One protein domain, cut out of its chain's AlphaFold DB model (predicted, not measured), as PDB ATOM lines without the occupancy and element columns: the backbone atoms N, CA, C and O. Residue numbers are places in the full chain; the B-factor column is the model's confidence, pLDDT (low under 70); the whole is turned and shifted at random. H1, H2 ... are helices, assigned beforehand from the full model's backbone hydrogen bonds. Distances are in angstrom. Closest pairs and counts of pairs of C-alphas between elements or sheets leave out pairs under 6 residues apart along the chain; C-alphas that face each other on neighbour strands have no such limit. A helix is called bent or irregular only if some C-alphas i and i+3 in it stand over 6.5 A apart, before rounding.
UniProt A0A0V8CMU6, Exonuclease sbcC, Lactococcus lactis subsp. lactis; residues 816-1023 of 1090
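AT A GLANCE: This is residues 816 to 1023 of the 1090 residues of the protein "Exonuclease sbcC" of Lactococcus lactis subsp. lactis (UniProt A0A0V8CMU6). One very long helix, H6, runs along most of a rod, with H1 side by side with its later part and H2 and H7 packed on its earlier part. Short helices H3, H4, H5 and H8 gather near the end where H6 begins; a long stretch after H8 runs back along the rod, and its last residues, 1018 to 1023, stick out. The printed part has 208 residues with eight named helices, H1 to H8 in order, and no named strand; the class is all helix. It is extended, with a radius of gyration of the C-alphas of 25.8 A and spans of 101 by 27 by 26 A.

IN THESE COORDINATES: H1, residues 816 to 835, begins at C-alpha 816 (17.151, -57.352, -7.231) and is 28.5 A long. H2 is residues 841 to 848, H3 residues 850 to 857, H4 residues 866 to 871 and H5 residues 876 to 880. H6, residues 885 to 940, is 74.5 A long, from C-alpha 885 (-31.418, -48.168, 31.370) to C-alpha 940 (33.506, -59.260, -3.490). It has a kink of 29 degrees near residue 918; it is neither bent nor irregular, but only just: C-alphas 895 and 898 are 6.4 A apart. H7, residues 959 to 977, is 27.4 A long, and H8 is residues 984 to 988.

HOW THE PARTS SIT: H1 touches residues 911 to 932 of H6 at a shallow tilt of 10 degrees, opposite ways; the closest C-alphas, of Tyr 820 and Ser 925, are 5.1 A apart. H2 touches residues 900 to 911 of H6, closest at the C-alphas of Ile 844 and Leu 903, 6.2 A. H6 and H7 form a helical hairpin at a shallow tilt of 26 degrees, with the C-alphas of Phe 897 and Val 971 closest at 6.9 A. H2 and H7 only just touch, with 3 pairs of C-alphas within 8 A, the closest being Ile 848 and Leu 967 at 6.3 A. H8 touches H7 at Ser 987 and Thr 977, C-alphas 5.7 A apart, and H5 at Phe 984 and Leu 879, 5.8 A. H4 and H5 only just touch, only at the corner, with 3 pairs of C-alphas within 8 A; the closest are Ala 869 and Val 876, 5.6 A. H3 is close to H4 but not clearly touching, with the C-alphas of Ser 850 and Thr 871 closest at 6.9 A. H1 and H7 are apart. Every O i to N i+4 pair is within hydrogen-bond range in H1, H2, H3, H4, H5, H7 and H8, and 46 of 52 in H6.

THE WHOLE: The two C-alphas farthest apart, of Arg 883 and Lys 1022, are 101.2 A apart. The printed part has no cut. The link from H6 to H7, residues 941 to 958, is long, and residues 989 to 1023 hold no named element. The mean pLDDT of the printed part is 74.2; 60 residues are under 70, among them 857 to 865, 945 to 957 and 1013 to 1023.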
ATOM      1  N   LYS A 816      17.912 -57.177  -8.478       85.94
ATOM      2  CA  LYS A 816      17.151 -57.352  -7.231       85.94
ATOM      3  C   LYS A 816      16.682 -56.034  -6.625       85.94
ATOM      4  O   LYS A 816      15.616 -56.021  -6.018       85.94
ATOM      5  N   TYR A 817      17.401 -54.939  -6.850       83.56
ATOM      6  CA  TYR A 817      16.972 -53.605  -6.442       83.56
ATOM      7  C   TYR A 817      15.790 -53.100  -7.282       83.56
ATOM      8  O   TYR A 817      14.793 -52.666  -6.711       83.56
ATOM      9  N   ARG A 818      15.827 -53.279  -8.615       81.25
ATOM     10  CA  ARG A 818      14.662 -53.057  -9.498       81.25
ATOM     11  C   ARG A 818      13.445 -53.856  -9.027       81.25
ATOM     12  O   ARG A 818      12.392 -53.273  -8.810       81.25
ATOM     13  N   GLN A 819      13.616 -55.160  -8.778       84.44
ATOM     14  CA  GLN A 819      12.530 -56.016  -8.285       84.44
ATOM     15  C   GLN A 819      11.951 -55.516  -6.945       84.44
ATOM     16  O   GLN A 819      10.739 -55.533  -6.769       84.44
ATOM     17  N   TYR A 820      12.792 -55.052  -6.015       85.31
ATOM     18  CA  TYR A 820      12.342 -54.463  -4.749       85.31
ATOM     19  C   TYR A 820      11.509 -53.186  -4.955       85.31
ATOM     20  O   TYR A 820      10.425 -53.068  -4.385       85.31
ATOM     21  N   LEU A 821      11.965 -52.261  -5.806       80.25
ATOM     22  CA  LEU A 821      11.229 -51.028  -6.111       80.25
ATOM     23  C   LEU A 821       9.897 -51.317  -6.824       80.25
ATOM     24  O   LEU A 821       8.873 -50.747  -6.453       80.25
ATOM     25  N   GLU A 822       9.881 -52.243  -7.786       81.75
ATOM     26  CA  GLU A 822       8.658 -52.673  -8.477       81.75
ATOM     27  C   GLU A 822       7.612 -53.259  -7.515       81.75
ATOM     28  O   GLU A 822       6.434 -52.922  -7.622       81.75
ATOM     29  N   GLU A 823       8.010 -54.119  -6.570       83.12
ATOM     30  CA  GLU A 823       7.081 -54.640  -5.556       83.12
ATOM     31  C   GLU A 823       6.668 -53.565  -4.532       83.12
ATOM     32  O   GLU A 823       5.536 -53.600  -4.054       83.12
ATOM     33  N   SER A 824       7.526 -52.579  -4.237       79.62
ATOM     34  CA  SER A 824       7.185 -51.435  -3.371       79.62
ATOM     35  C   SER A 824       6.070 -50.576  -3.982       79.62
ATOM     36  O   SER A 824       5.055 -50.307  -3.336       79.62
ATOM     37  N   VAL A 825       6.205 -50.223  -5.269       79.06
ATOM     38  CA  VAL A 825       5.184 -49.473  -6.019       79.06
ATOM     39  C   VAL A 825       3.873 -50.259  -6.081       79.06
ATOM     40  O   VAL A 825       2.823 -49.720  -5.731       79.06
ATOM     41  N   LYS A 826       3.922 -51.557  -6.423       80.44
ATOM     42  CA  LYS A 826       2.731 -52.429  -6.422       80.44
ATOM     43  C   LYS A 826       2.064 -52.476  -5.047       80.44
ATOM     44  O   LYS A 826       0.838 -52.425  -4.974       80.44
ATOM     45  N   LEU A 827       2.825 -52.581  -3.957       79.25
ATOM     46  CA  LEU A 827       2.264 -52.619  -2.605       79.25
ATOM     47  C   LEU A 827       1.539 -51.304  -2.273       79.25
ATOM     48  O   LEU A 827       0.392 -51.350  -1.828       79.25
ATOM     49  N   ASN A 828       2.135 -50.150  -2.587       75.12
ATOM     50  CA  ASN A 828       1.515 -48.838  -2.371       75.12
ATOM     51  C   ASN A 828       0.251 -48.619  -3.217       75.12
ATOM     52  O   ASN A 828      -0.775 -48.194  -2.682       75.12
ATOM     53  N   GLU A 829       0.261 -48.990  -4.502       77.81
ATOM     54  CA  GLU A 829      -0.944 -48.948  -5.344       77.81
ATOM     55  C   GLU A 829      -2.088 -49.814  -4.788       77.81
ATOM     56  O   GLU A 829      -3.262 -49.462  -4.924       77.81
ATOM     57  N   ASN A 830      -1.766 -50.963  -4.183       76.69
ATOM     58  CA  ASN A 830      -2.762 -51.832  -3.563       76.69
ATOM     59  C   ASN A 830      -3.264 -51.261  -2.224       76.69
ATOM     60  O   ASN A 830      -4.470 -51.288  -1.996       76.69
ATOM     61  N   ILE A 831      -2.402 -50.672  -1.384       75.19
ATOM     62  CA  ILE A 831      -2.811 -49.986  -0.140       75.19
ATOM     63  C   ILE A 831      -3.746 -48.807  -0.442       75.19
ATOM     64  O   ILE A 831      -4.762 -48.642   0.239       75.19
ATOM     65  N   ALA A 832      -3.456 -48.017  -1.481       72.88
ATOM     66  CA  ALA A 832      -4.342 -46.950  -1.940       72.88
ATOM     67  C   ALA A 832      -5.722 -47.511  -2.335       72.88
ATOM     68  O   ALA A 832      -6.741 -47.101  -1.781       72.88
ATOM     69  N   ARG A 833      -5.759 -48.544  -3.190       73.50
ATOM     70  CA  ARG A 833      -7.009 -49.200  -3.619       73.50
ATOM     71  C   ARG A 833      -7.784 -49.861  -2.467       73.50
ATOM     72  O   ARG A 833      -9.012 -49.822  -2.468       73.50
ATOM     73  N   MET A 834      -7.105 -50.409  -1.456       70.12
ATOM     74  CA  MET A 834      -7.733 -50.906  -0.220       70.12
ATOM     75  C   MET A 834      -8.349 -49.764   0.604       70.12
ATOM     76  O   MET A 834      -9.455 -49.913   1.126       70.12
ATOM     77  N   SER A 835      -7.675 -48.614   0.676       66.62
ATOM     78  CA  SER A 835      -8.142 -47.409   1.385       66.62
ATOM     79  C   SER A 835      -9.346 -46.738   0.712       66.62
ATOM     80  O   SER A 835     -10.131 -46.068   1.375       66.62
ATOM     81  N   GLU A 836      -9.528 -46.931  -0.595       64.88
ATOM     82  CA  GLU A 836     -10.683 -46.424  -1.351       64.88
ATOM     83  C   GLU A 836     -11.845 -47.435  -1.445       64.88
ATOM     84  O   GLU A 836     -12.928 -47.108  -1.939       64.88
ATOM     85  N   SER A 837     -11.647 -48.672  -0.974       67.19
ATOM     86  CA  SER A 837     -12.636 -49.744  -1.107       67.19
ATOM     87  C   SER A 837     -13.855 -49.542  -0.194       67.19
ATOM     88  O   SER A 837     -13.739 -49.324   1.013       67.19
ATOM     89  N   LYS A 838     -15.059 -49.636  -0.777       57.59
ATOM     90  CA  LYS A 838     -16.330 -49.409  -0.065       57.59
ATOM     91  C   LYS A 838     -16.660 -50.440   1.014       57.59
ATOM     92  O   LYS A 838     -17.397 -50.091   1.921       57.59
ATOM     93  N   ASN A 839     -16.131 -51.656   0.896       62.03
ATOM     94  CA  ASN A 839     -16.449 -52.813   1.741       62.03
ATOM     95  C   ASN A 839     -15.194 -53.304   2.497       62.03
ATOM     96  O   ASN A 839     -14.984 -54.504   2.657       62.03
ATOM     97  N   GLY A 840     -14.281 -52.390   2.838       68.75
ATOM     98  CA  GLY A 840     -12.955 -52.721   3.368       68.75
ATOM     99  C   GLY A 840     -12.527 -51.812   4.515       68.75
ATOM    100  O   GLY A 840     -13.354 -51.263   5.245       68.75
ATOM    101  N   LEU A 841     -11.214 -51.627   4.675       76.06
ATOM    102  CA  LEU A 841     -10.616 -50.943   5.829       76.06
ATOM    103  C   LEU A 841     -11.224 -49.561   6.121       76.06
ATOM    104  O   LEU A 841     -11.418 -49.197   7.281       76.06
ATOM    105  N   GLN A 842     -11.552 -48.797   5.077       77.62
ATOM    106  CA  GLN A 842     -12.119 -47.458   5.219       77.62
ATOM    107  C   GLN A 842     -13.572 -47.468   5.718       77.62
ATOM    108  O   GLN A 842     -13.976 -46.531   6.404       77.62
ATOM    109  N   GLU A 843     -14.344 -48.522   5.446       78.69
ATOM    110  CA  GLU A 843     -15.688 -48.701   6.005       78.69
ATOM    111  C   GLU A 843     -15.613 -48.923   7.519       78.69
ATOM    112  O   GLU A 843     -16.280 -48.219   8.272       78.69
ATOM    113  N   ILE A 844     -14.705 -49.793   7.976       82.19
ATOM    114  CA  ILE A 844     -14.435 -50.037   9.404       82.19
ATOM    115  C   ILE A 844     -13.973 -48.748  10.104       82.19
ATOM    116  O   ILE A 844     -14.488 -48.393  11.165       82.19
ATOM    117  N   ILE A 845     -13.042 -48.005   9.493       84.69
ATOM    118  CA  ILE A 845     -12.573 -46.707  10.005       84.69
ATOM    119  C   ILE A 845     -13.738 -45.712  10.111       84.69
ATOM    120  O   ILE A 845     -13.888 -45.057  11.143       84.69
ATOM    121  N   ASN A 846     -14.583 -45.609   9.081       82.12
ATOM    122  CA  ASN A 846     -15.749 -44.722   9.075       82.12
ATOM    123  C   ASN A 846     -16.794 -45.132  10.127       82.12
ATOM    124  O   ASN A 846     -17.333 -44.264  10.810       82.12
ATOM    125  N   ALA A 847     -17.051 -46.432  10.289       83.81
ATOM    126  CA  ALA A 847     -18.040 -46.976  11.215       83.81
ATOM    127  C   ALA A 847     -17.620 -46.790  12.683       83.81
ATOM    128  O   ALA A 847     -18.418 -46.317  13.494       83.81
ATOM    129  N   ILE A 848     -16.349 -47.037  13.025       85.94
ATOM    130  CA  ILE A 848     -15.805 -46.737  14.363       85.94
ATOM    131  C   ILE A 848     -15.837 -45.227  14.624       85.94
ATOM    132  O   ILE A 848     -16.286 -44.798  15.692       85.94
ATOM    133  N   ASN A 849     -15.423 -44.417  13.641       87.44
ATOM    134  CA  ASN A 849     -15.398 -42.956  13.750       87.44
ATOM    135  C   ASN A 849     -16.784 -42.288  13.638       87.44
ATOM    136  O   ASN A 849     -16.876 -41.072  13.809       87.44
ATOM    137  N   SER A 850     -17.862 -43.035  13.380       82.94
ATOM    138  CA  SER A 850     -19.210 -42.489  13.158       82.94
ATOM    139  C   SER A 850     -19.698 -41.608  14.315       82.94
ATOM    140  O   SER A 850     -20.165 -40.494  14.084       82.94
ATOM    141  N   LEU A 851     -19.522 -42.058  15.563       82.31
ATOM    142  CA  LEU A 851     -19.926 -41.314  16.761       82.31
ATOM    143  C   LEU A 851     -19.090 -40.042  17.015       82.31
ATOM    144  O   LEU A 851     -19.704 -38.992  17.225       82.31
ATOM    145  N   PRO A 852     -17.737 -40.054  16.974       77.12
ATOM    146  CA  PRO A 852     -16.968 -38.810  17.028       77.12
ATOM    147  C   PRO A 852     -17.295 -37.857  15.872       77.12
ATOM    148  O   PRO A 852     -17.502 -36.673  16.120       77.12
ATOM    149  N   ASN A 853     -17.431 -38.351  14.638       77.69
ATOM    150  CA  ASN A 853     -17.777 -37.508  13.490       77.69
ATOM    151  C   ASN A 853     -19.184 -36.893  13.640       77.69
ATOM    152  O   ASN A 853     -19.389 -35.726  13.310       77.69
ATOM    153  N   TYR A 854     -20.148 -37.634  14.200       76.44
ATOM    154  CA  TYR A 854     -21.468 -37.101  14.552       76.44
ATOM    155  C   TYR A 854     -21.375 -35.980  15.597       76.44
ATOM    156  O   TYR A 854     -22.041 -34.957  15.451       76.44
ATOM    157  N   MET A 855     -20.524 -36.137  16.618       71.75
ATOM    158  CA  MET A 855     -20.282 -35.108  17.639       71.75
ATOM    159  C   MET A 855     -19.602 -33.849  17.080       71.75
ATOM    160  O   MET A 855     -19.913 -32.753  17.543       71.75
ATOM    161  N   ASP A 856     -18.722 -33.977  16.080       71.06
ATOM    162  CA  ASP A 856     -18.096 -32.823  15.416       71.06
ATOM    163  C   ASP A 856     -19.093 -32.048  14.543       71.06
ATOM    164  O   ASP A 856     -19.121 -30.816  14.547       71.06
ATOM    165  N   ILE A 857     -19.901 -32.776  13.763       64.31
ATOM    166  CA  ILE A 857     -20.798 -32.205  12.748       64.31
ATOM    167  C   ILE A 857     -22.072 -31.635  13.392       64.31
ATOM    168  O   ILE A 857     -22.584 -30.602  12.952       64.31
ATOM    169  N   TYR A 858     -22.587 -32.269  14.451       61.56
ATOM    170  CA  TYR A 858     -23.834 -31.875  15.107       61.56
ATOM    171  C   TYR A 858     -23.597 -31.233  16.472       61.56
ATOM    172  O   TYR A 858     -23.532 -31.900  17.505       61.56
ATOM    173  N   SER A 859     -23.590 -29.894  16.475       54.41
ATOM    174  CA  SER A 859     -23.601 -29.090  17.703       54.41
ATOM    175  C   SER A 859     -24.670 -29.556  18.705       54.41
ATOM    176  O   SER A 859     -25.706 -30.130  18.344       54.41
ATOM    177  N   THR A 860     -24.471 -29.249  19.991       54.25
ATOM    178  CA  THR A 860     -25.383 -29.630  21.087       54.25
ATOM    179  C   THR A 860     -26.860 -29.336  20.798       54.25
ATOM    180  O   THR A 860     -27.715 -30.126  21.213       54.25
ATOM    181  N   SER A 861     -27.143 -28.274  20.041       50.84
ATOM    182  CA  SER A 861     -28.483 -27.776  19.713       50.84
ATOM    183  C   SER A 861     -29.161 -28.443  18.507       50.84
ATOM    184  O   SER A 861     -30.387 -28.431  18.452       50.84
ATOM    185  N   TYR A 862     -28.419 -29.037  17.564       52.62
ATOM    186  CA  TYR A 862     -29.005 -29.720  16.397       52.62
ATOM    187  C   TYR A 862     -29.018 -31.246  16.602       52.62
ATOM    188  O   TYR A 862     -28.189 -31.806  17.329       52.62
ATOM    189  N   ARG A 863     -30.019 -31.928  16.031       58.75
ATOM    190  CA  ARG A 863     -30.268 -33.368  16.230       58.75
ATOM    191  C   ARG A 863     -30.897 -33.992  14.979       58.75
ATOM    192  O   ARG A 863     -32.105 -34.193  14.950       58.75
ATOM    193  N   ASN A 864     -30.094 -34.326  13.966       68.75
ATOM    194  CA  ASN A 864     -30.543 -35.320  12.990       68.75
ATOM    195  C   ASN A 864     -30.331 -36.709  13.622       68.75
ATOM    196  O   ASN A 864     -29.198 -37.056  13.955       68.75
ATOM    197  N   VAL A 865     -31.408 -37.456  13.881       68.81
ATOM    198  CA  VAL A 865     -31.331 -38.839  14.396       68.81
ATOM    199  C   VAL A 865     -31.443 -39.856  13.259       68.81
ATOM    200  O   VAL A 865     -30.834 -40.914  13.351       68.81
ATOM    201  N   GLU A 866     -32.115 -39.506  12.159       71.94
ATOM    202  CA  GLU A 866     -32.200 -40.314  10.935       71.94
ATOM    203  C   GLU A 866     -30.825 -40.552  10.314       71.94
ATOM    204  O   GLU A 866     -30.486 -41.696  10.025       71.94
ATOM    205  N   LEU A 867     -29.982 -39.518  10.195       69.50
ATOM    206  CA  LEU A 867     -28.626 -39.707   9.673       69.50
ATOM    207  C   LEU A 867     -27.775 -40.582  10.603       69.50
ATOM    208  O   LEU A 867     -26.998 -41.395  10.113       69.50
ATOM    209  N   LEU A 868     -27.922 -40.466  11.930       72.06
ATOM    210  CA  LEU A 868     -27.175 -41.329  12.851       72.06
ATOM    211  C   LEU A 868     -27.660 -42.782  12.772       72.06
ATOM    212  O   LEU A 868     -26.833 -43.678  12.666       72.06
ATOM    213  N   ALA A 869     -28.976 -43.006  12.747       72.25
ATOM    214  CA  ALA A 869     -29.578 -44.322  12.546       72.25
ATOM    215  C   ALA A 869     -29.101 -44.952  11.222       72.25
ATOM    216  O   ALA A 869     -28.579 -46.065  11.218       72.25
ATOM    217  N   SER A 870     -29.134 -44.185  10.126       70.81
ATOM    218  CA  SER A 870     -28.640 -44.601   8.807       70.81
ATOM    219  C   SER A 870     -27.122 -44.814   8.741       70.81
ATOM    220  O   SER A 870     -26.673 -45.556   7.873       70.81
ATOM    221  N   THR A 871     -26.331 -44.175   9.610       66.75
ATOM    222  CA  THR A 871     -24.866 -44.374   9.691       66.75
ATOM    223  C   THR A 871     -24.501 -45.569  10.583       66.75
ATOM    224  O   THR A 871     -23.399 -46.096  10.474       66.75
ATOM    225  N   LEU A 872     -25.420 -46.006  11.451       69.62
ATOM    226  CA  LEU A 872     -25.271 -47.152  12.359       69.62
ATOM    227  C   LEU A 872     -26.072 -48.394  11.919       69.62
ATOM    228  O   LEU A 872     -26.135 -49.370  12.660       69.62
ATOM    229  N   GLY A 873     -26.723 -48.360  10.751       68.62
ATOM    230  CA  GLY A 873     -27.489 -49.495  10.220       68.62
ATOM    231  C   GLY A 873     -28.759 -49.863  11.007       68.62
ATOM    232  O   GLY A 873     -29.196 -51.009  10.929       68.62
ATOM    233  N   ALA A 874     -29.350 -48.926  11.755       71.44
ATOM    234  CA  ALA A 874     -30.501 -49.164  12.637       71.44
ATOM    235  C   ALA A 874     -31.703 -48.258  12.323       71.44
ATOM    236  O   ALA A 874     -31.610 -47.341  11.504       71.44
ATOM    237  N   GLU A 875     -32.839 -48.493  12.985       77.06
ATOM    238  CA  GLU A 875     -34.015 -47.638  12.839       77.06
ATOM    239  C   GLU A 875     -33.979 -46.414  13.776       77.06
ATOM    240  O   GLU A 875     -33.344 -46.390  14.833       77.06
ATOM    241  N   VAL A 876     -34.727 -45.368  13.411       72.12
ATOM    242  CA  VAL A 876     -34.913 -44.168  14.252       72.12
ATOM    243  C   VAL A 876     -35.613 -44.513  15.570       72.12
ATOM    244  O   VAL A 876     -35.326 -43.912  16.606       72.12
ATOM    245  N   SER A 877     -36.518 -45.493  15.528       70.75
ATOM    246  CA  SER A 877     -37.244 -46.070  16.661       70.75
ATOM    247  C   SER A 877     -36.282 -46.565  17.752       70.75
ATOM    248  O   SER A 877     -36.391 -46.113  18.896       70.75
ATOM    249  N   ASP A 878     -35.288 -47.382  17.381       68.12
ATOM    250  CA  ASP A 878     -34.250 -47.920  18.274       68.12
ATOM    251  C   ASP A 878     -33.505 -46.800  19.026       68.12
ATOM    252  O   ASP A 878     -33.289 -46.871  20.237       68.12
ATOM    253  N   LEU A 879     -33.141 -45.714  18.332       70.19
ATOM    254  CA  LEU A 879     -32.361 -44.614  18.918       70.19
ATOM    255  C   LEU A 879     -33.180 -43.624  19.771       70.19
ATOM    256  O   LEU A 879     -32.589 -42.766  20.442       70.19
ATOM    257  N   THR A 880     -34.518 -43.700  19.748       66.50
ATOM    258  CA  THR A 880     -35.407 -42.664  20.318       66.50
ATOM    259  C   THR A 880     -36.377 -43.150  21.395       66.50
ATOM    260  O   THR A 880     -36.638 -42.389  22.332       66.50
ATOM    261  N   HIS A 881     -36.892 -44.380  21.319       65.12
ATOM    262  CA  HIS A 881     -37.968 -44.859  22.196       65.12
ATOM    263  C   HIS A 881     -37.502 -45.948  23.172       65.12
ATOM    264  O   HIS A 881     -37.547 -47.137  22.884       65.12
ATOM    265  N   LEU A 882     -37.105 -45.512  24.371       59.56
ATOM    266  CA  LEU A 882     -36.472 -46.333  25.408       59.56
ATOM    267  C   LEU A 882     -37.237 -46.191  26.732       59.56
ATOM    268  O   LEU A 882     -37.612 -45.075  27.100       59.56
ATOM    269  N   ARG A 883     -37.472 -47.292  27.454       59.16
ATOM    270  CA  ARG A 883     -38.260 -47.313  28.703       59.16
ATOM    271  C   ARG A 883     -37.403 -47.494  29.953       59.16
ATOM    272  O   ARG A 883     -37.846 -47.105  31.033       59.16
ATOM    273  N   ASN A 884     -36.199 -48.061  29.841       71.06
ATOM    274  CA  ASN A 884     -35.271 -48.208  30.967       71.06
ATOM    275  C   ASN A 884     -33.778 -48.181  30.554       71.06
ATOM    276  O   ASN A 884     -33.438 -48.106  29.375       71.06
ATOM    277  N   ILE A 885     -32.883 -48.206  31.552       74.19
ATOM    278  CA  ILE A 885     -31.418 -48.168  31.370       74.19
ATOM    279  C   ILE A 885     -30.902 -49.378  30.584       74.19
ATOM    280  O   ILE A 885     -29.969 -49.240  29.797       74.19
ATOM    281  N   ASP A 886     -31.440 -50.561  30.855       75.50
ATOM    282  CA  ASP A 886     -30.862 -51.816  30.389       75.50
ATOM    283  C   ASP A 886     -31.289 -52.112  28.945       75.50
ATOM    284  O   ASP A 886     -30.431 -52.483  28.152       75.50
ATOM    285  N   GLU A 887     -32.518 -51.746  28.554       72.81
ATOM    286  CA  GLU A 887     -32.927 -51.598  27.141       72.81
ATOM    287  C   GLU A 887     -31.972 -50.669  26.362       72.81
ATOM    288  O   GLU A 887     -31.565 -50.979  25.246       72.81
ATOM    289  N   LEU A 888     -31.566 -49.532  26.947       74.69
ATOM    290  CA  LEU A 888     -30.613 -48.617  26.304       74.69
ATOM    291  C   LEU A 888     -29.205 -49.228  26.186       74.69
ATOM    292  O   LEU A 888     -28.533 -49.007  25.179       74.69
ATOM    293  N   LYS A 889     -28.737 -49.991  27.180       80.12
ATOM    294  CA  LYS A 889     -27.453 -50.703  27.072       80.12
ATOM    295  C   LYS A 889     -27.509 -51.776  25.989       80.12
ATOM    296  O   LYS A 889     -26.585 -51.852  25.188       80.12
ATOM    297  N   GLU A 890     -28.586 -52.558  25.955       80.38
ATOM    298  CA  GLU A 890     -28.844 -53.595  24.953       80.38
ATOM    299  C   GLU A 890     -28.882 -52.995  23.541       80.38
ATOM    300  O   GLU A 890     -28.211 -53.496  22.645       80.38
ATOM    301  N   ILE A 891     -29.552 -51.855  23.355       77.31
ATOM    302  CA  ILE A 891     -29.596 -51.149  22.067       77.31
ATOM    303  C   ILE A 891     -28.244 -50.524  21.692       77.31
ATOM    304  O   ILE A 891     -27.858 -50.605  20.531       77.31
ATOM    305  N   ILE A 892     -27.468 -49.964  22.628       80.38
ATOM    306  CA  ILE A 892     -26.083 -49.534  22.339       80.38
ATOM    307  C   ILE A 892     -25.208 -50.730  21.933       80.38
ATOM    308  O   ILE A 892     -24.388 -50.598  21.019       80.38
ATOM    309  N   ASN A 893     -25.399 -51.888  22.571       84.31
ATOM    310  CA  ASN A 893     -24.696 -53.113  22.213       84.31
ATOM    311  C   ASN A 893     -25.080 -53.543  20.790       84.31
ATOM    312  O   ASN A 893     -24.227 -53.584  19.916       84.31
ATOM    313  N   LYS A 894     -26.371 -53.726  20.514       82.25
ATOM    314  CA  LYS A 894     -26.895 -54.171  19.218       82.25
ATOM    315  C   LYS A 894     -26.591 -53.214  18.054       82.25
ATOM    316  O   LYS A 894     -26.171 -53.650  16.987       82.25
ATOM    317  N   VAL A 895     -26.800 -51.908  18.242       78.69
ATOM    318  CA  VAL A 895     -26.753 -50.907  17.157       78.69
ATOM    319  C   VAL A 895     -25.343 -50.387  16.868       78.69
ATOM    320  O   VAL A 895     -25.040 -50.079  15.722       78.69
ATOM    321  N   TYR A 896     -24.462 -50.278  17.870       84.25
ATOM    322  CA  TYR A 896     -23.089 -49.798  17.647       84.25
ATOM    323  C   TYR A 896     -22.041 -50.884  17.884       84.25
ATOM    324  O   TYR A 896     -21.187 -51.086  17.025       84.25
ATOM    325  N   PHE A 897     -22.090 -51.609  19.006       87.25
ATOM    326  CA  PHE A 897     -21.050 -52.601  19.296       87.25
ATOM    327  C   PHE A 897     -21.106 -53.809  18.353       87.25
ATOM    328  O   PHE A 897     -20.101 -54.125  17.727       87.25
ATOM    329  N   GLU A 898     -22.255 -54.466  18.218       86.56
ATOM    330  CA  GLU A 898     -22.443 -55.672  17.405       86.56
ATOM    331  C   GLU A 898     -22.336 -55.359  15.911       86.56
ATOM    332  O   GLU A 898     -21.618 -56.063  15.209       86.56
ATOM    333  N   HIS A 899     -22.950 -54.270  15.431       83.50
ATOM    334  CA  HIS A 899     -22.822 -53.842  14.033       83.50
ATOM    335  C   HIS A 899     -21.362 -53.560  13.634       83.50
ATOM    336  O   HIS A 899     -20.880 -54.095  12.635       83.50
ATOM    337  N   VAL A 900     -20.628 -52.765  14.424       86.38
ATOM    338  CA  VAL A 900     -19.234 -52.427  14.093       86.38
ATOM    339  C   VAL A 900     -18.286 -53.601  14.374       86.38
ATOM    340  O   VAL A 900     -17.316 -53.772  13.640       86.38
ATOM    341  N   SER A 901     -18.580 -54.465  15.355       86.69
ATOM    342  CA  SER A 901     -17.833 -55.720  15.552       86.69
ATOM    343  C   SER A 901     -18.042 -56.689  14.390       86.69
ATOM    344  O   SER A 901     -17.071 -57.280  13.941       86.69
ATOM    345  N   ALA A 902     -19.256 -56.797  13.840       84.94
ATOM    346  CA  ALA A 902     -19.521 -57.610  12.653       84.94
ATOM    347  C   ALA A 902     -18.746 -57.094  11.430       84.94
ATOM    348  O   ALA A 902     -18.099 -57.886  10.755       84.94
ATOM    349  N   LEU A 903     -18.704 -55.773  11.197       83.06
ATOM    350  CA  LEU A 903     -17.863 -55.185  10.142       83.06
ATOM    351  C   LEU A 903     -16.362 -55.457  10.363       83.06
ATOM    352  O   LEU A 903     -15.632 -55.689   9.399       83.06
ATOM    353  N   ILE A 904     -15.890 -55.461  11.615       84.88
ATOM    354  CA  ILE A 904     -14.517 -55.863  11.953       84.88
ATOM    355  C   ILE A 904     -14.305 -57.362  11.673       84.88
ATOM    356  O   ILE A 904     -13.317 -57.721  11.046       84.88
ATOM    357  N   ASP A 905     -15.201 -58.248  12.102       82.94
ATOM    358  CA  ASP A 905     -15.034 -59.696  11.935       82.94
ATOM    359  C   ASP A 905     -15.191 -60.163  10.474       82.94
ATOM    360  O   ASP A 905     -14.474 -61.072  10.054       82.94
ATOM    361  N   GLU A 906     -16.065 -59.530   9.687       80.62
ATOM    362  CA  GLU A 906     -16.339 -59.876   8.284       80.62
ATOM    363  C   GLU A 906     -15.329 -59.241   7.310       80.62
ATOM    364  O   GLU A 906     -14.726 -59.941   6.491       80.62
ATOM    365  N   ASN A 907     -15.086 -57.926   7.408       77.69
ATOM    366  CA  ASN A 907     -14.305 -57.199   6.399       77.69
ATOM    367  C   ASN A 907     -12.816 -57.051   6.767       77.69
ATOM    368  O   ASN A 907     -11.975 -56.981   5.861       77.69
ATOM    369  N   LEU A 908     -12.440 -57.036   8.057       78.25
ATOM    370  CA  LEU A 908     -11.030 -56.855   8.438       78.25
ATOM    371  C   LEU A 908     -10.196 -58.095   8.122       78.25
ATOM    372  O   LEU A 908      -9.104 -57.953   7.583       78.25
ATOM    373  N   GLU A 909     -10.700 -59.292   8.424       75.44
ATOM    374  CA  GLU A 909      -9.972 -60.551   8.219       75.44
ATOM    375  C   GLU A 909      -9.644 -60.758   6.732       75.44
ATOM    376  O   GLU A 909      -8.495 -61.003   6.366       75.44
ATOM    377  N   ASN A 910     -10.625 -60.549   5.849       73.06
ATOM    378  CA  ASN A 910     -10.423 -60.596   4.399       73.06
ATOM    379  C   ASN A 910      -9.422 -59.525   3.918       73.06
ATOM    380  O   ASN A 910      -8.552 -59.814   3.096       73.06
ATOM    381  N   THR A 911      -9.489 -58.308   4.472       74.69
ATOM    382  CA  THR A 911      -8.548 -57.225   4.132       74.69
ATOM    383  C   THR A 911      -7.120 -57.525   4.607       74.69
ATOM    384  O   THR A 911      -6.172 -57.296   3.860       74.69
ATOM    385  N   ILE A 912      -6.947 -58.062   5.821       75.06
ATOM    386  CA  ILE A 912      -5.641 -58.430   6.392       75.06
ATOM    387  C   ILE A 912      -5.011 -59.577   5.607       75.06
ATOM    388  O   ILE A 912      -3.823 -59.501   5.294       75.06
ATOM    389  N   ASN A 913      -5.778 -60.611   5.254       74.88
ATOM    390  CA  ASN A 913      -5.254 -61.727   4.469       74.88
ATOM    391  C   ASN A 913      -4.826 -61.258   3.070       74.88
ATOM    392  O   ASN A 913      -3.685 -61.498   2.683       74.88
ATOM    393  N   HIS A 914      -5.654 -60.476   2.368       74.56
ATOM    394  CA  HIS A 914      -5.289 -59.945   1.051       74.56
ATOM    395  C   HIS A 914      -4.092 -58.972   1.099       74.56
ATOM    396  O   HIS A 914      -3.212 -59.005   0.237       74.56
ATOM    397  N   PHE A 915      -3.997 -58.137   2.142       76.75
ATOM    398  CA  PHE A 915      -2.807 -57.318   2.388       76.75
ATOM    399  C   PHE A 915      -1.564 -58.177   2.647       76.75
ATOM    400  O   PHE A 915      -0.498 -57.878   2.114       76.75
ATOM    401  N   SER A 916      -1.694 -59.266   3.408       75.25
ATOM    402  CA  SER A 916      -0.594 -60.181   3.735       75.25
ATOM    403  C   SER A 916      -0.095 -60.962   2.515       75.25
ATOM    404  O   SER A 916       1.113 -61.119   2.354       75.25
ATOM    405  N   GLU A 917      -0.988 -61.385   1.615       74.88
ATOM    406  CA  GLU A 917      -0.634 -62.007   0.328       74.88
ATOM    407  C   GLU A 917       0.233 -61.077  -0.534       74.88
ATOM    408  O   GLU A 917       1.287 -61.479  -1.033       74.88
ATOM    409  N   ILE A 918      -0.180 -59.814  -0.685       71.94
ATOM    410  CA  ILE A 918       0.537 -58.829  -1.508       71.94
ATOM    411  C   ILE A 918       1.841 -58.403  -0.819       71.94
ATOM    412  O   ILE A 918       2.900 -58.386  -1.453       71.94
ATOM    413  N   ARG A 919       1.801 -58.148   0.497       78.25
ATOM    414  CA  ARG A 919       2.982 -57.868   1.326       78.25
ATOM    415  C   ARG A 919       4.011 -58.998   1.242       78.25
ATOM    416  O   ARG A 919       5.200 -58.704   1.168       78.25
ATOM    417  N   SER A 920       3.590 -60.263   1.182       81.19
ATOM    418  CA  SER A 920       4.505 -61.405   1.073       81.19
ATOM    419  C   SER A 920       5.416 -61.321  -0.159       81.19
ATOM    420  O   SER A 920       6.563 -61.758  -0.081       81.19
ATOM    421  N   SER A 921       4.956 -60.746  -1.275       80.06
ATOM    422  CA  SER A 921       5.794 -60.532  -2.468       80.06
ATOM    423  C   SER A 921       6.857 -59.450  -2.237       80.06
ATOM    424  O   SER A 921       8.022 -59.638  -2.597       80.06
ATOM    425  N   TYR A 922       6.487 -58.361  -1.559       82.75
ATOM    426  CA  TYR A 922       7.398 -57.283  -1.167       82.75
ATOM    427  C   TYR A 922       8.425 -57.739  -0.116       82.75
ATOM    428  O   TYR A 922       9.627 -57.576  -0.333       82.75
ATOM    429  N   ASP A 923       8.003 -58.407   0.961       80.06
ATOM    430  CA  ASP A 923       8.912 -58.946   1.983       80.06
ATOM    431  C   ASP A 923       9.848 -60.018   1.386       80.06
ATOM    432  O   ASP A 923      11.051 -60.031   1.663       80.06
ATOM    433  N   GLN A 924       9.357 -60.861   0.468       84.19
ATOM    434  CA  GLN A 924      10.206 -61.794  -0.279       84.19
ATOM    435  C   GLN A 924      11.185 -61.071  -1.224       84.19
ATOM    436  O   GLN A 924      12.296 -61.566  -1.441       84.19
ATOM    437  N   SER A 925      10.834 -59.894  -1.760       86.12
ATOM    438  CA  SER A 925      11.764 -59.045  -2.519       86.12
ATOM    439  C   SER A 925      12.891 -58.498  -1.628       86.12
ATOM    440  O   SER A 925      14.058 -58.598  -2.010       86.12
ATOM    441  N   ILE A 926      12.578 -58.059  -0.399       82.94
ATOM    442  CA  ILE A 926      13.560 -57.632   0.611       82.94
ATOM    443  C   ILE A 926      14.486 -58.793   0.989       82.94
ATOM    444  O   ILE A 926      15.705 -58.619   1.023       82.94
ATOM    445  N   ILE A 927      13.941 -59.988   1.233       84.94
ATOM    446  CA  ILE A 927      14.731 -61.195   1.533       84.94
ATOM    447  C   ILE A 927      15.662 -61.536   0.360       84.94
ATOM    448  O   ILE A 927      16.844 -61.809   0.571       84.94
ATOM    449  N   ASN A 928      15.167 -61.463  -0.878       87.38
ATOM    450  CA  ASN A 928      15.968 -61.703  -2.080       87.38
ATOM    451  C   ASN A 928      17.096 -60.670  -2.249       87.38
ATOM    452  O   ASN A 928      18.215 -61.042  -2.600       87.38
ATOM    453  N   LEU A 929      16.818 -59.390  -1.992       87.12
ATOM    454  CA  LEU A 929      17.790 -58.298  -2.078       87.12
ATOM    455  C   LEU A 929      18.857 -58.400  -0.976       87.12
ATOM    456  O   LEU A 929      20.049 -58.312  -1.266       87.12
ATOM    457  N   ARG A 930      18.455 -58.680   0.271       85.62
ATOM    458  CA  ARG A 930      19.374 -58.943   1.393       85.62
ATOM    459  C   ARG A 930      20.263 -60.155   1.121       85.62
ATOM    460  O   ARG A 930      21.472 -60.069   1.306       85.62
ATOM    461  N   LYS A 931      19.704 -61.248   0.590       87.31
ATOM    462  CA  LYS A 931      20.485 -62.425   0.182       87.31
ATOM    463  C   LYS A 931      21.506 -62.089  -0.915       87.31
ATOM    464  O   LYS A 931      22.639 -62.556  -0.845       87.31
ATOM    465  N   GLN A 932      21.138 -61.249  -1.885       87.62
ATOM    466  CA  GLN A 932      22.053 -60.789  -2.936       87.62
ATOM    467  C   GLN A 932      23.172 -59.887  -2.380       87.62
ATOM    468  O   GLN A 932      24.310 -59.990  -2.832       87.62
ATOM    469  N   LEU A 933      22.889 -59.056  -1.368       85.50
ATOM    470  CA  LEU A 933      23.897 -58.268  -0.642       85.50
ATOM    471  C   LEU A 933      24.831 -59.140   0.221       85.50
ATOM    472  O   LEU A 933      26.024 -58.851   0.302       85.50
ATOM    473  N   ASP A 934      24.328 -60.221   0.821       85.00
ATOM    474  CA  ASP A 934      25.141 -61.214   1.538       85.00
ATOM    475  C   ASP A 934      26.040 -62.017   0.583       85.00
ATOM    476  O   ASP A 934      27.198 -62.298   0.892       85.00
ATOM    477  N   GLU A 935      25.511 -62.431  -0.572       84.81
ATOM    478  CA  GLU A 935      26.281 -63.094  -1.632       84.81
ATOM    479  C   GLU A 935      27.319 -62.127  -2.234       84.81
ATOM    480  O   GLU A 935      28.462 -62.527  -2.468       84.81
ATOM    481  N   MET A 936      26.996 -60.833  -2.352       82.75
ATOM    482  CA  MET A 936      27.953 -59.799  -2.744       82.75
ATOM    483  C   MET A 936      29.062 -59.579  -1.709       82.75
ATOM    484  O   MET A 936      30.229 -59.540  -2.105       82.75
ATOM    485  N   GLU A 937      28.761 -59.491  -0.408       83.88
ATOM    486  CA  GLU A 937      29.804 -59.376   0.628       83.88
ATOM    487  C   GLU A 937      30.721 -60.614   0.626       83.88
ATOM    488  O   GLU A 937      31.942 -60.476   0.704       83.88
ATOM    489  N   LYS A 938      30.166 -61.821   0.438       83.12
ATOM    490  CA  LYS A 938      30.943 -63.075   0.357       83.12
ATOM    491  C   LYS A 938      31.877 -63.131  -0.854       83.12
ATOM    492  O   LYS A 938      33.029 -63.530  -0.697       83.12
ATOM    493  N   ILE A 939      31.399 -62.759  -2.045       77.31
ATOM    494  CA  ILE A 939      32.178 -62.868  -3.291       77.31
ATOM    495  C   ILE A 939      33.171 -61.705  -3.426       77.31
ATOM    496  O   ILE A 939      34.337 -61.913  -3.745       77.31
ATOM    497  N   THR A 940      32.729 -60.473  -3.167       71.88
ATOM    498  CA  THR A 940      33.506 -59.260  -3.490       71.88
ATOM    499  C   THR A 940      34.324 -58.712  -2.318       71.88
ATOM    500  O   THR A 940      35.260 -57.936  -2.538       71.88
ATOM    501  N   ARG A 941      33.983 -59.116  -1.083       74.19
ATOM    502  CA  ARG A 941      34.437 -58.539   0.201       74.19
ATOM    503  C   ARG A 941      34.042 -57.073   0.430       74.19
ATOM    504  O   ARG A 941      34.545 -56.456   1.366       74.19
ATOM    505  N   ILE A 942      33.135 -56.520  -0.379       73.69
ATOM    506  CA  ILE A 942      32.542 -55.194  -0.152       73.69
ATOM    507  C   ILE A 942      31.539 -55.310   1.008       73.69
ATOM    508  O   ILE A 942      30.584 -56.076   0.881       73.69
ATOM    509  N   PRO A 943      31.735 -54.606   2.142       70.81
ATOM    510  CA  PRO A 943      30.884 -54.769   3.313       70.81
ATOM    511  C   PRO A 943      29.514 -54.117   3.098       70.81
ATOM    512  O   PRO A 943      29.398 -52.891   3.057       70.81
ATOM    513  N   THR A 944      28.461 -54.929   3.013       70.62
ATOM    514  CA  THR A 944      27.085 -54.475   2.739       70.62
ATOM    515  C   THR A 944      26.298 -54.154   4.014       70.62
ATOM    516  O   THR A 944      25.230 -53.552   3.953       70.62
ATOM    517  N   ARG A 945      26.858 -54.442   5.197       59.62
ATOM    518  CA  ARG A 945      26.225 -54.283   6.531       59.62
ATOM    519  C   ARG A 945      25.783 -52.864   6.922       59.62
ATOM    520  O   ARG A 945      25.181 -52.698   7.978       59.62
ATOM    521  N   LYS A 946      26.111 -51.841   6.125       58.12
ATOM    522  CA  LYS A 946      25.632 -50.455   6.301       58.12
ATOM    523  C   LYS A 946      24.381 -50.127   5.474       58.12
ATOM    524  O   LYS A 946      23.810 -49.059   5.666       58.12
ATOM    525  N   VAL A 947      23.957 -51.012   4.572       65.69
ATOM    526  CA  VAL A 947      22.799 -50.801   3.695       65.69
ATOM    527  C   VAL A 947      21.509 -51.075   4.479       65.69
ATOM    528  O   VAL A 947      21.105 -52.224   4.665       65.69
ATOM    529  N   MET A 948      20.853 -50.013   4.959       62.25
ATOM    530  CA  MET A 948      19.543 -50.107   5.611       62.25
ATOM    531  C   MET A 948      18.413 -50.252   4.582       62.25
ATOM    532  O   MET A 948      17.832 -49.268   4.129       62.25
ATOM    533  N   ILE A 949      18.067 -51.503   4.270       67.00
ATOM    534  CA  ILE A 949      16.772 -51.845   3.663       67.00
ATOM    535  C   ILE A 949      15.749 -51.934   4.793       67.00
ATOM    536  O   ILE A 949      15.722 -52.924   5.533       67.00
ATOM    537  N   GLU A 950      14.940 -50.896   4.954       59.41
ATOM    538  CA  GLU A 950      13.850 -50.875   5.927       59.41
ATOM    539  C   GLU A 950      12.744 -51.853   5.510       59.41
ATOM    540  O   GLU A 950      12.338 -51.895   4.354       59.41
ATOM    541  N   SER A 951      12.269 -52.667   6.453       55.97
ATOM    542  CA  SER A 951      11.061 -53.483   6.290       55.97
ATOM    543  C   SER A 951       9.856 -52.701   6.804       55.97
ATOM    544  O   SER A 951       9.912 -52.167   7.916       55.97
ATOM    545  N   SER A 952       8.767 -52.651   6.039       53.16
ATOM    546  CA  SER A 952       7.578 -51.870   6.385       53.16
ATOM    547  C   SER A 952       6.825 -52.437   7.594       53.16
ATOM    548  O   SER A 952       6.026 -53.367   7.493       53.16
ATOM    549  N   LEU A 953       7.055 -51.791   8.742       53.38
ATOM    550  CA  LEU A 953       6.369 -51.982  10.026       53.38
ATOM    551  C   LEU A 953       6.548 -53.375  10.682       53.38
ATOM    552  O   LEU A 953       6.764 -54.383  10.002       53.38
ATOM    553  N   PRO A 954       6.506 -53.439  12.031       49.53
ATOM    554  CA  PRO A 954       6.743 -54.674  12.775       49.53
ATOM    555  C   PRO A 954       5.644 -55.719  12.545       49.53
ATOM    556  O   PRO A 954       4.504 -55.388  12.219       49.53
ATOM    557  N   ASN A 955       5.989 -56.981  12.805       48.97
ATOM    558  CA  ASN A 955       5.104 -58.144  12.661       48.97
ATOM    559  C   ASN A 955       3.875 -58.116  13.595       48.97
ATOM    560  O   ASN A 955       2.956 -58.907  13.416       48.97
ATOM    561  N   ASP A 956       3.865 -57.217  14.584       53.19
ATOM    562  CA  ASP A 956       2.946 -57.225  15.728       53.19
ATOM    563  C   ASP A 956       1.834 -56.159  15.627       53.19
ATOM    564  O   ASP A 956       1.256 -55.754  16.639       53.19
ATOM    565  N   LEU A 957       1.535 -55.654  14.421       63.56
ATOM    566  CA  LEU A 957       0.467 -54.667  14.214       63.56
ATOM    567  C   LEU A 957      -0.921 -55.334  14.229       63.56
ATOM    568  O   LEU A 957      -1.572 -55.486  13.196       63.56
ATOM    569  N   ASP A 958      -1.377 -55.713  15.422       73.25
ATOM    570  CA  ASP A 958      -2.708 -56.275  15.672       73.25
ATOM    571  C   ASP A 958      -3.812 -55.223  15.443       73.25
ATOM    572  O   ASP A 958      -4.337 -54.580  16.359       73.25
ATOM    573  N   LEU A 959      -4.161 -55.039  14.166       76.94
ATOM    574  CA  LEU A 959      -5.232 -54.154  13.716       76.94
ATOM    575  C   LEU A 959      -6.581 -54.533  14.339       76.94
ATOM    576  O   LEU A 959      -7.389 -53.648  14.616       76.94
ATOM    577  N   LYS A 960      -6.825 -55.822  14.605       82.12
ATOM    578  CA  LYS A 960      -8.083 -56.287  15.196       82.12
ATOM    579  C   LYS A 960      -8.209 -55.809  16.638       82.12
ATOM    580  O   LYS A 960      -9.237 -55.232  16.984       82.12
ATOM    581  N   SER A 961      -7.160 -55.944  17.446       82.81
ATOM    582  CA  SER A 961      -7.085 -55.390  18.803       82.81
ATOM    583  C   SER A 961      -7.074 -53.857  18.817       82.81
ATOM    584  O   SER A 961      -7.711 -53.251  19.676       82.81
ATOM    585  N   TYR A 962      -6.457 -53.199  17.828       84.62
ATOM    586  CA  TYR A 962      -6.519 -51.739  17.679       84.62
ATOM    587  C   TYR A 962      -7.953 -51.233  17.436       84.62
ATOM    588  O   TYR A 962      -8.454 -50.400  18.196       84.62
ATOM    589  N   PHE A 963      -8.643 -51.765  16.421       87.06
ATOM    590  CA  PHE A 963     -10.010 -51.368  16.074       87.06
ATOM    591  C   PHE A 963     -11.022 -51.788  17.150       87.06
ATOM    592  O   PHE A 963     -11.799 -50.961  17.634       87.06
ATOM    593  N   THR A 964     -10.956 -53.040  17.609       87.38
ATOM    594  CA  THR A 964     -11.836 -53.576  18.661       87.38
ATOM    595  C   THR A 964     -11.566 -52.913  20.015       87.38
ATOM    596  O   THR A 964     -12.494 -52.689  20.788       87.38
ATOM    597  N   GLY A 965     -10.323 -52.526  20.316       87.38
ATOM    598  CA  GLY A 965      -9.958 -51.771  21.519       87.38
ATOM    599  C   GLY A 965     -10.410 -50.307  21.489       87.38
ATOM    600  O   GLY A 965     -10.734 -49.742  22.535       87.38
ATOM    601  N   ALA A 966     -10.481 -49.684  20.307       87.31
ATOM    602  CA  ALA A 966     -11.109 -48.373  20.139       87.31
ATOM    603  C   ALA A 966     -12.634 -48.453  20.325       87.31
ATOM    604  O   ALA A 966     -13.192 -47.681  21.107       87.31
ATOM    605  N   LEU A 967     -13.286 -49.429  19.684       90.38
ATOM    606  CA  LEU A 967     -14.725 -49.685  19.807       90.38
ATOM    607  C   LEU A 967     -15.135 -49.995  21.260       90.38
ATOM    608  O   LEU A 967     -16.060 -49.371  21.782       90.38
ATOM    609  N   ASN A 968     -14.408 -50.884  21.947       88.44
ATOM    610  CA  ASN A 968     -14.661 -51.221  23.352       88.44
ATOM    611  C   ASN A 968     -14.542 -50.008  24.283       88.44
ATOM    612  O   ASN A 968     -15.404 -49.814  25.138       88.44
ATOM    613  N   GLU A 969     -13.513 -49.166  24.133       87.12
ATOM    614  CA  GLU A 969     -13.406 -47.947  24.947       87.12
ATOM    615  C   GLU A 969     -14.522 -46.941  24.619       87.12
ATOM    616  O   GLU A 969     -15.064 -46.343  25.544       87.12
ATOM    617  N   ASN A 970     -14.941 -46.804  23.355       88.69
ATOM    618  CA  ASN A 970     -16.071 -45.945  22.976       88.69
ATOM    619  C   ASN A 970     -17.396 -46.417  23.613       88.69
ATOM    620  O   ASN A 970     -18.147 -45.605  24.158       88.69
ATOM    621  N   VAL A 971     -17.666 -47.726  23.616       87.44
ATOM    622  CA  VAL A 971     -18.861 -48.328  24.244       87.44
ATOM    623  C   VAL A 971     -18.808 -48.242  25.771       87.44
ATOM    624  O   VAL A 971     -19.786 -47.863  26.414       87.44
ATOM    625  N   LYS A 972     -17.647 -48.498  26.375       86.69
ATOM    626  CA  LYS A 972     -17.396 -48.334  27.816       86.69
ATOM    627  C   LYS A 972     -17.573 -46.880  28.271       86.69
ATOM    628  O   LYS A 972     -18.162 -46.638  29.325       86.69
ATOM    629  N   GLN A 973     -17.121 -45.912  27.472       83.50
ATOM    630  CA  GLN A 973     -17.360 -44.488  27.712       83.50
ATOM    631  C   GLN A 973     -18.852 -44.149  27.624       83.50
ATOM    632  O   GLN A 973     -19.361 -43.518  28.549       83.50
ATOM    633  N   LEU A 974     -19.569 -44.619  26.594       82.69
ATOM    634  CA  LEU A 974     -21.029 -44.481  26.501       82.69
ATOM    635  C   LEU A 974     -21.728 -45.033  27.746       82.69
ATOM    636  O   LEU A 974     -22.480 -44.312  28.395       82.69
ATOM    637  N   PHE A 975     -21.445 -46.279  28.130       84.06
ATOM    638  CA  PHE A 975     -22.050 -46.909  29.304       84.06
ATOM    639  C   PHE A 975     -21.774 -46.142  30.605       84.06
ATOM    640  O   PHE A 975     -22.664 -46.047  31.449       84.06
ATOM    641  N   SER A 976     -20.593 -45.532  30.752       81.25
ATOM    642  CA  SER A 976     -20.253 -44.721  31.932       81.25
ATOM    643  C   SER A 976     -21.011 -43.386  32.040       81.25
ATOM    644  O   SER A 976     -21.035 -42.795  33.118       81.25
ATOM    645  N   THR A 977     -21.660 -42.913  30.965       78.00
ATOM    646  CA  THR A 977     -22.439 -41.657  30.951       78.00
ATOM    647  C   THR A 977     -23.962 -41.863  30.980       78.00
ATOM    648  O   THR A 977     -24.730 -40.887  31.038       78.00
ATOM    649  N   ILE A 978     -24.423 -43.121  30.978       77.81
ATOM    650  CA  ILE A 978     -25.843 -43.475  31.087       77.81
ATOM    651  C   ILE A 978     -26.366 -43.179  32.498       77.81
ATOM    652  O   ILE A 978     -25.728 -43.435  33.513       77.81
ATOM    653  N   THR A 979     -27.582 -42.641  32.548       69.94
ATOM    654  CA  THR A 979     -28.335 -42.319  33.767       69.94
ATOM    655  C   THR A 979     -29.780 -42.796  33.605       69.94
ATOM    656  O   THR A 979     -30.201 -43.076  32.484       69.94
ATOM    657  N   SER A 980     -30.567 -42.860  34.683       59.03
ATOM    658  CA  SER A 980     -31.937 -43.418  34.681       59.03
ATOM    659  C   SER A 980     -32.963 -42.708  33.789       59.03
ATOM    660  O   SER A 980     -34.066 -43.218  33.621       59.03
ATOM    661  N   SER A 981     -32.609 -41.568  33.194       59.84
ATOM    662  CA  SER A 981     -33.398 -40.854  32.181       59.84
ATOM    663  C   SER A 981     -32.577 -40.507  30.925       59.84
ATOM    664  O   SER A 981     -32.843 -39.507  30.253       59.84
ATOM    665  N   SER A 982     -31.518 -41.269  30.634       65.50
ATOM    666  CA  SER A 982     -30.747 -41.137  29.392       65.50
ATOM    667  C   SER A 982     -31.481 -41.770  28.204       65.50
ATOM    668  O   SER A 982     -32.153 -42.783  28.345       65.50
ATOM    669  N   SER A 983     -31.255 -41.213  27.014       73.06
ATOM    670  CA  SER A 983     -31.446 -41.890  25.723       73.06
ATOM    671  C   SER A 983     -30.086 -42.093  25.045       73.06
ATOM    672  O   SER A 983     -29.085 -41.537  25.514       73.06
ATOM    673  N   PHE A 984     -30.032 -42.834  23.932       75.50
ATOM    674  CA  PHE A 984     -28.800 -43.056  23.158       75.50
ATOM    675  C   PHE A 984     -28.133 -41.721  22.800       75.50
ATOM    676  O   PHE A 984     -27.015 -41.431  23.228       75.50
ATOM    677  N   ILE A 985     -28.882 -40.837  22.132       72.88
ATOM    678  CA  ILE A 985     -28.429 -39.504  21.695       72.88
ATOM    679  C   ILE A 985     -27.958 -38.632  22.872       72.88
ATOM    680  O   ILE A 985     -26.970 -37.907  22.763       72.88
ATOM    681  N   ASN A 986     -28.641 -38.705  24.020       74.00
ATOM    682  CA  ASN A 986     -28.258 -37.958  25.222       74.00
ATOM    683  C   ASN A 986     -27.039 -38.559  25.952       74.00
ATOM    684  O   ASN A 986     -26.465 -37.877  26.797       74.00
ATOM    685  N   SER A 987     -26.649 -39.804  25.654       76.50
ATOM    686  CA  SER A 987     -25.464 -40.465  26.227       76.50
ATOM    687  C   SER A 987     -24.233 -40.227  25.351       76.50
ATOM    688  O   SER A 987     -23.194 -39.827  25.871       76.50
ATOM    689  N   VAL A 988     -24.383 -40.312  24.019       77.25
ATOM    690  CA  VAL A 988     -23.373 -39.864  23.036       77.25
ATOM    691  C   VAL A 988     -22.923 -38.431  23.345       77.25
ATOM    692  O   VAL A 988     -21.731 -38.180  23.496       77.25
ATOM    693  N   LYS A 989     -23.874 -37.511  23.576       73.62
ATOM    694  CA  LYS A 989     -23.600 -36.101  23.919       73.62
ATOM    695  C   LYS A 989     -22.938 -35.857  25.288       73.62
ATOM    696  O   LYS A 989     -22.582 -34.717  25.572       73.62
ATOM    697  N   LYS A 990     -22.784 -36.879  26.140       75.62
ATOM    698  CA  LYS A 990     -22.094 -36.789  27.444       75.62
ATOM    699  C   LYS A 990     -20.682 -37.386  27.431       75.62
ATOM    700  O   LYS A 990     -19.963 -37.233  28.414       75.62
ATOM    701  N   VAL A 991     -20.284 -38.088  26.368       79.25
ATOM    702  CA  VAL A 991     -18.915 -38.603  26.226       79.25
ATOM    703  C   VAL A 991     -17.992 -37.434  25.882       79.25
ATOM    704  O   VAL A 991     -18.173 -36.785  24.857       79.25
ATOM    705  N   ASN A 992     -17.000 -37.164  26.739       72.44
ATOM    706  CA  ASN A 992     -16.097 -36.018  26.571       72.44
ATOM    707  C   ASN A 992     -15.294 -36.086  25.259       72.44
ATOM    708  O   ASN A 992     -15.171 -35.079  24.568       72.44
ATOM    709  N   GLN A 993     -14.724 -37.255  24.944       80.12
ATOM    710  CA  GLN A 993     -13.949 -37.520  23.727       80.12
ATOM    711  C   GLN A 993     -13.990 -39.019  23.397       80.12
ATOM    712  O   GLN A 993     -13.405 -39.820  24.126       80.12
ATOM    713  N   PHE A 994     -14.625 -39.385  22.282       86.06
ATOM    714  CA  PHE A 994     -14.495 -40.724  21.703       86.06
ATOM    715  C   PHE A 994     -13.076 -40.946  21.161       86.06
ATOM    716  O   PHE A 994     -12.462 -40.025  20.611       86.06
ATOM    717  N   LYS A 995     -12.573 -42.183  21.234       86.69
ATOM    718  CA  LYS A 995     -11.398 -42.592  20.460       86.69
ATOM    719  C   LYS A 995     -11.736 -42.595  18.973       86.69
ATOM    720  O   LYS A 995     -12.782 -43.102  18.563       86.69
ATOM    721  N   ARG A 996     -10.797 -42.082  18.178       87.38
ATOM    722  CA  ARG A 996     -10.776 -42.211  16.719       87.38
ATOM    723  C   ARG A 996      -9.747 -43.248  16.297       87.38
ATOM    724  O   ARG A 996      -8.790 -43.509  17.026       87.38
ATOM    725  N   VAL A 997      -9.935 -43.775  15.098       84.25
ATOM    726  CA  VAL A 997      -8.988 -44.643  14.396       84.25
ATOM    727  C   VAL A 997      -8.655 -44.052  13.027       84.25
ATOM    728  O   VAL A 997      -9.404 -43.243  12.483       84.25
ATOM    729  N   GLN A 998      -7.523 -44.461  12.467       80.44
ATOM    730  CA  GLN A 998      -7.025 -44.050  11.152       80.44
ATOM    731  C   GLN A 998      -6.466 -45.275  10.422       80.44
ATOM    732  O   GLN A 998      -6.243 -46.308  11.062       80.44
ATOM    733  N   ASN A 999      -6.198 -45.159   9.120       73.62
ATOM    734  CA  ASN A 999      -5.430 -46.186   8.423       73.62
ATOM    735  C   ASN A 999      -3.988 -46.207   8.972       73.62
ATOM    736  O   ASN A 999      -3.372 -45.155   9.144       73.62
ATOM    737  N   LEU A1000      -3.480 -47.401   9.282       70.25
ATOM    738  CA  LEU A1000      -2.111 -47.640   9.753       70.25
ATOM    739  C   LEU A1000      -1.254 -48.400   8.722       70.25
ATOM    740  O   LEU A1000      -0.052 -48.555   8.931       70.25
ATOM    741  N   LEU A1001      -1.844 -48.855   7.611       71.38
ATOM    742  CA  LEU A1001      -1.116 -49.462   6.500       71.38
ATOM    743  C   LEU A1001      -0.303 -48.381   5.780       71.38
ATOM    744  O   LEU A1001      -0.860 -47.463   5.184       71.38
ATOM    745  N   SER A1002       1.020 -48.493   5.856       58.88
ATOM    746  CA  SER A1002       1.969 -47.598   5.193       58.88
ATOM    747  C   SER A1002       3.284 -48.328   4.906       58.88
ATOM    748  O   SER A1002       3.631 -49.303   5.576       58.88
ATOM    749  N   VAL A1003       4.002 -47.861   3.890       59.59
ATOM    750  CA  VAL A1003       5.310 -48.363   3.440       59.59
ATOM    751  C   VAL A1003       6.187 -47.134   3.225       59.59
ATOM    752  O   VAL A1003       5.675 -46.075   2.864       59.59
ATOM    753  N   ASN A1004       7.495 -47.244   3.453       56.91
ATOM    754  CA  ASN A1004       8.399 -46.146   3.133       56.91
ATOM    755  C   ASN A1004       8.579 -46.080   1.604       56.91
ATOM    756  O   ASN A1004       9.036 -47.049   0.997       56.91
ATOM    757  N   GLU A1005       8.186 -44.967   0.981       52.09
ATOM    758  CA  GLU A1005       8.258 -44.791  -0.478       52.09
ATOM    759  C   GLU A1005       9.711 -44.708  -0.975       52.09
ATOM    760  O   GLU A1005      10.009 -45.122  -2.094       52.09
ATOM    761  N   GLY A1006      10.627 -44.226  -0.129       54.03
ATOM    762  CA  GLY A1006      12.036 -44.057  -0.466       54.03
ATOM    763  C   GLY A1006      12.844 -45.351  -0.364       54.03
ATOM    764  O   GLY A1006      13.180 -45.812   0.728       54.03
ATOM    765  N   GLY A1007      13.269 -45.887  -1.509       58.91
ATOM    766  CA  GLY A1007      14.388 -46.826  -1.555       58.91
ATOM    767  C   GLY A1007      15.694 -46.119  -1.179       58.91
ATOM    768  O   GLY A1007      16.300 -45.464  -2.023       58.91
ATOM    769  N   ASN A1008      16.125 -46.248   0.084       61.41
ATOM    770  CA  ASN A1008      17.410 -45.721   0.559       61.41
ATOM    771  C   ASN A1008      18.549 -46.145  -0.384       61.41
ATOM    772  O   ASN A1008      18.781 -47.342  -0.572       61.41
ATOM    773  N   ALA A1009      19.278 -45.166  -0.929       65.19
ATOM    774  CA  ALA A1009      20.342 -45.403  -1.896       65.19
ATOM    775  C   ALA A1009      21.359 -46.436  -1.376       65.19
ATOM    776  O   ALA A1009      21.950 -46.271  -0.303       65.19
ATOM    777  N   ILE A1010      21.595 -47.497  -2.152       74.38
ATOM    778  CA  ILE A1010      22.580 -48.532  -1.831       74.38
ATOM    779  C   ILE A1010      23.971 -47.972  -2.129       74.38
ATOM    780  O   ILE A1010      24.530 -48.197  -3.201       74.38
ATOM    781  N   ILE A1011      24.517 -47.213  -1.177       70.19
ATOM    782  CA  ILE A1011      25.895 -46.715  -1.204       70.19
ATOM    783  C   ILE A1011      26.837 -47.893  -0.945       70.19
ATOM    784  O   ILE A1011      26.806 -48.499   0.131       70.19
ATOM    785  N   LEU A1012      27.705 -48.195  -1.911       71.31
ATOM    786  CA  LEU A1012      28.737 -49.217  -1.767       71.31
ATOM    787  C   LEU A1012      30.099 -48.551  -1.521       71.31
ATOM    788  O   LEU A1012      30.530 -47.727  -2.328       71.31
ATOM    789  N   PRO A1013      30.812 -48.895  -0.433       64.50
ATOM    790  CA  PRO A1013      32.150 -48.370  -0.209       64.50
ATOM    791  C   PRO A1013      33.131 -48.970  -1.222       64.50
ATOM    792  O   PRO A1013      33.138 -50.181  -1.454       64.50
ATOM    793  N   GLU A1014      34.010 -48.134  -1.771       63.78
ATOM    794  CA  GLU A1014      35.139 -48.607  -2.568       63.78
ATOM    795  C   GLU A1014      36.066 -49.457  -1.692       63.78
ATOM    796  O   GLU A1014      36.693 -48.966  -0.750       63.78
ATOM    797  N   VAL A1015      36.153 -50.751  -2.001       63.00
ATOM    798  CA  VAL A1015      37.141 -51.648  -1.401       63.00
ATOM    799  C   VAL A1015      38.297 -51.806  -2.387       63.00
ATOM    800  O   VAL A1015      38.086 -52.370  -3.467       63.00
ATOM    801  N   PRO A1016      39.512 -51.331  -2.053       60.09
ATOM    802  CA  PRO A1016      40.676 -51.561  -2.890       60.09
ATOM    803  C   PRO A1016      41.012 -53.054  -2.913       60.09
ATOM    804  O   PRO A1016      40.996 -53.737  -1.885       60.09
ATOM    805  N   ILE A1017      41.345 -53.558  -4.096       61.41
ATOM    806  CA  ILE A1017      41.933 -54.880  -4.263       61.41
ATOM    807  C   ILE A1017      43.359 -54.792  -3.708       61.41
ATOM    808  O   ILE A1017      44.192 -54.039  -4.210       61.41
ATOM    809  N   ALA A1018      43.623 -55.534  -2.632       54.25
ATOM    810  CA  ALA A1018      44.948 -55.604  -2.036       54.25
ATOM    811  C   ALA A1018      45.896 -56.342  -2.991       54.25
ATOM    812  O   ALA A1018      45.721 -57.534  -3.239       54.25
ATOM    813  N   PHE A1019      46.885 -55.622  -3.510       60.72
ATOM    814  CA  PHE A1019      47.854 -56.105  -4.487       60.72
ATOM    815  C   PHE A1019      49.276 -55.907  -3.953       60.72
ATOM    816  O   PHE A1019      49.567 -54.841  -3.402       60.72
ATOM    817  N   ASP A1020      50.170 -56.892  -4.104       62.72
ATOM    818  CA  ASP A1020      51.591 -56.662  -3.822       62.72
ATOM    819  C   ASP A1020      52.242 -56.013  -5.046       62.72
ATOM    820  O   ASP A1020      52.467 -56.652  -6.071       62.72
ATOM    821  N   LYS A1021      52.573 -54.724  -4.920       63.84
ATOM    822  CA  LYS A1021      53.217 -53.924  -5.970       63.84
ATOM    823  C   LYS A1021      54.493 -54.580  -6.530       63.84
ATOM    824  O   LYS A1021      54.819 -54.342  -7.690       63.84
ATOM    825  N   LYS A1022      55.154 -55.450  -5.754       65.69
ATOM    826  CA  LYS A1022      56.318 -56.249  -6.182       65.69
ATOM    827  C   LYS A1022      56.038 -57.195  -7.348       65.69
ATOM    828  O   LYS A1022      56.967 -57.573  -8.049       65.69
ATOM    829  N   GLU A1023      54.785 -57.572  -7.595       65.94
ATOM    830  CA  GLU A1023      54.420 -58.372  -8.774       65.94
ATOM    831  C   GLU A1023      54.537 -57.580 -10.092       65.94
ATOM    832  O   GLU A1023      54.501 -58.179 -11.164       65.94
TER     833      GLU A1023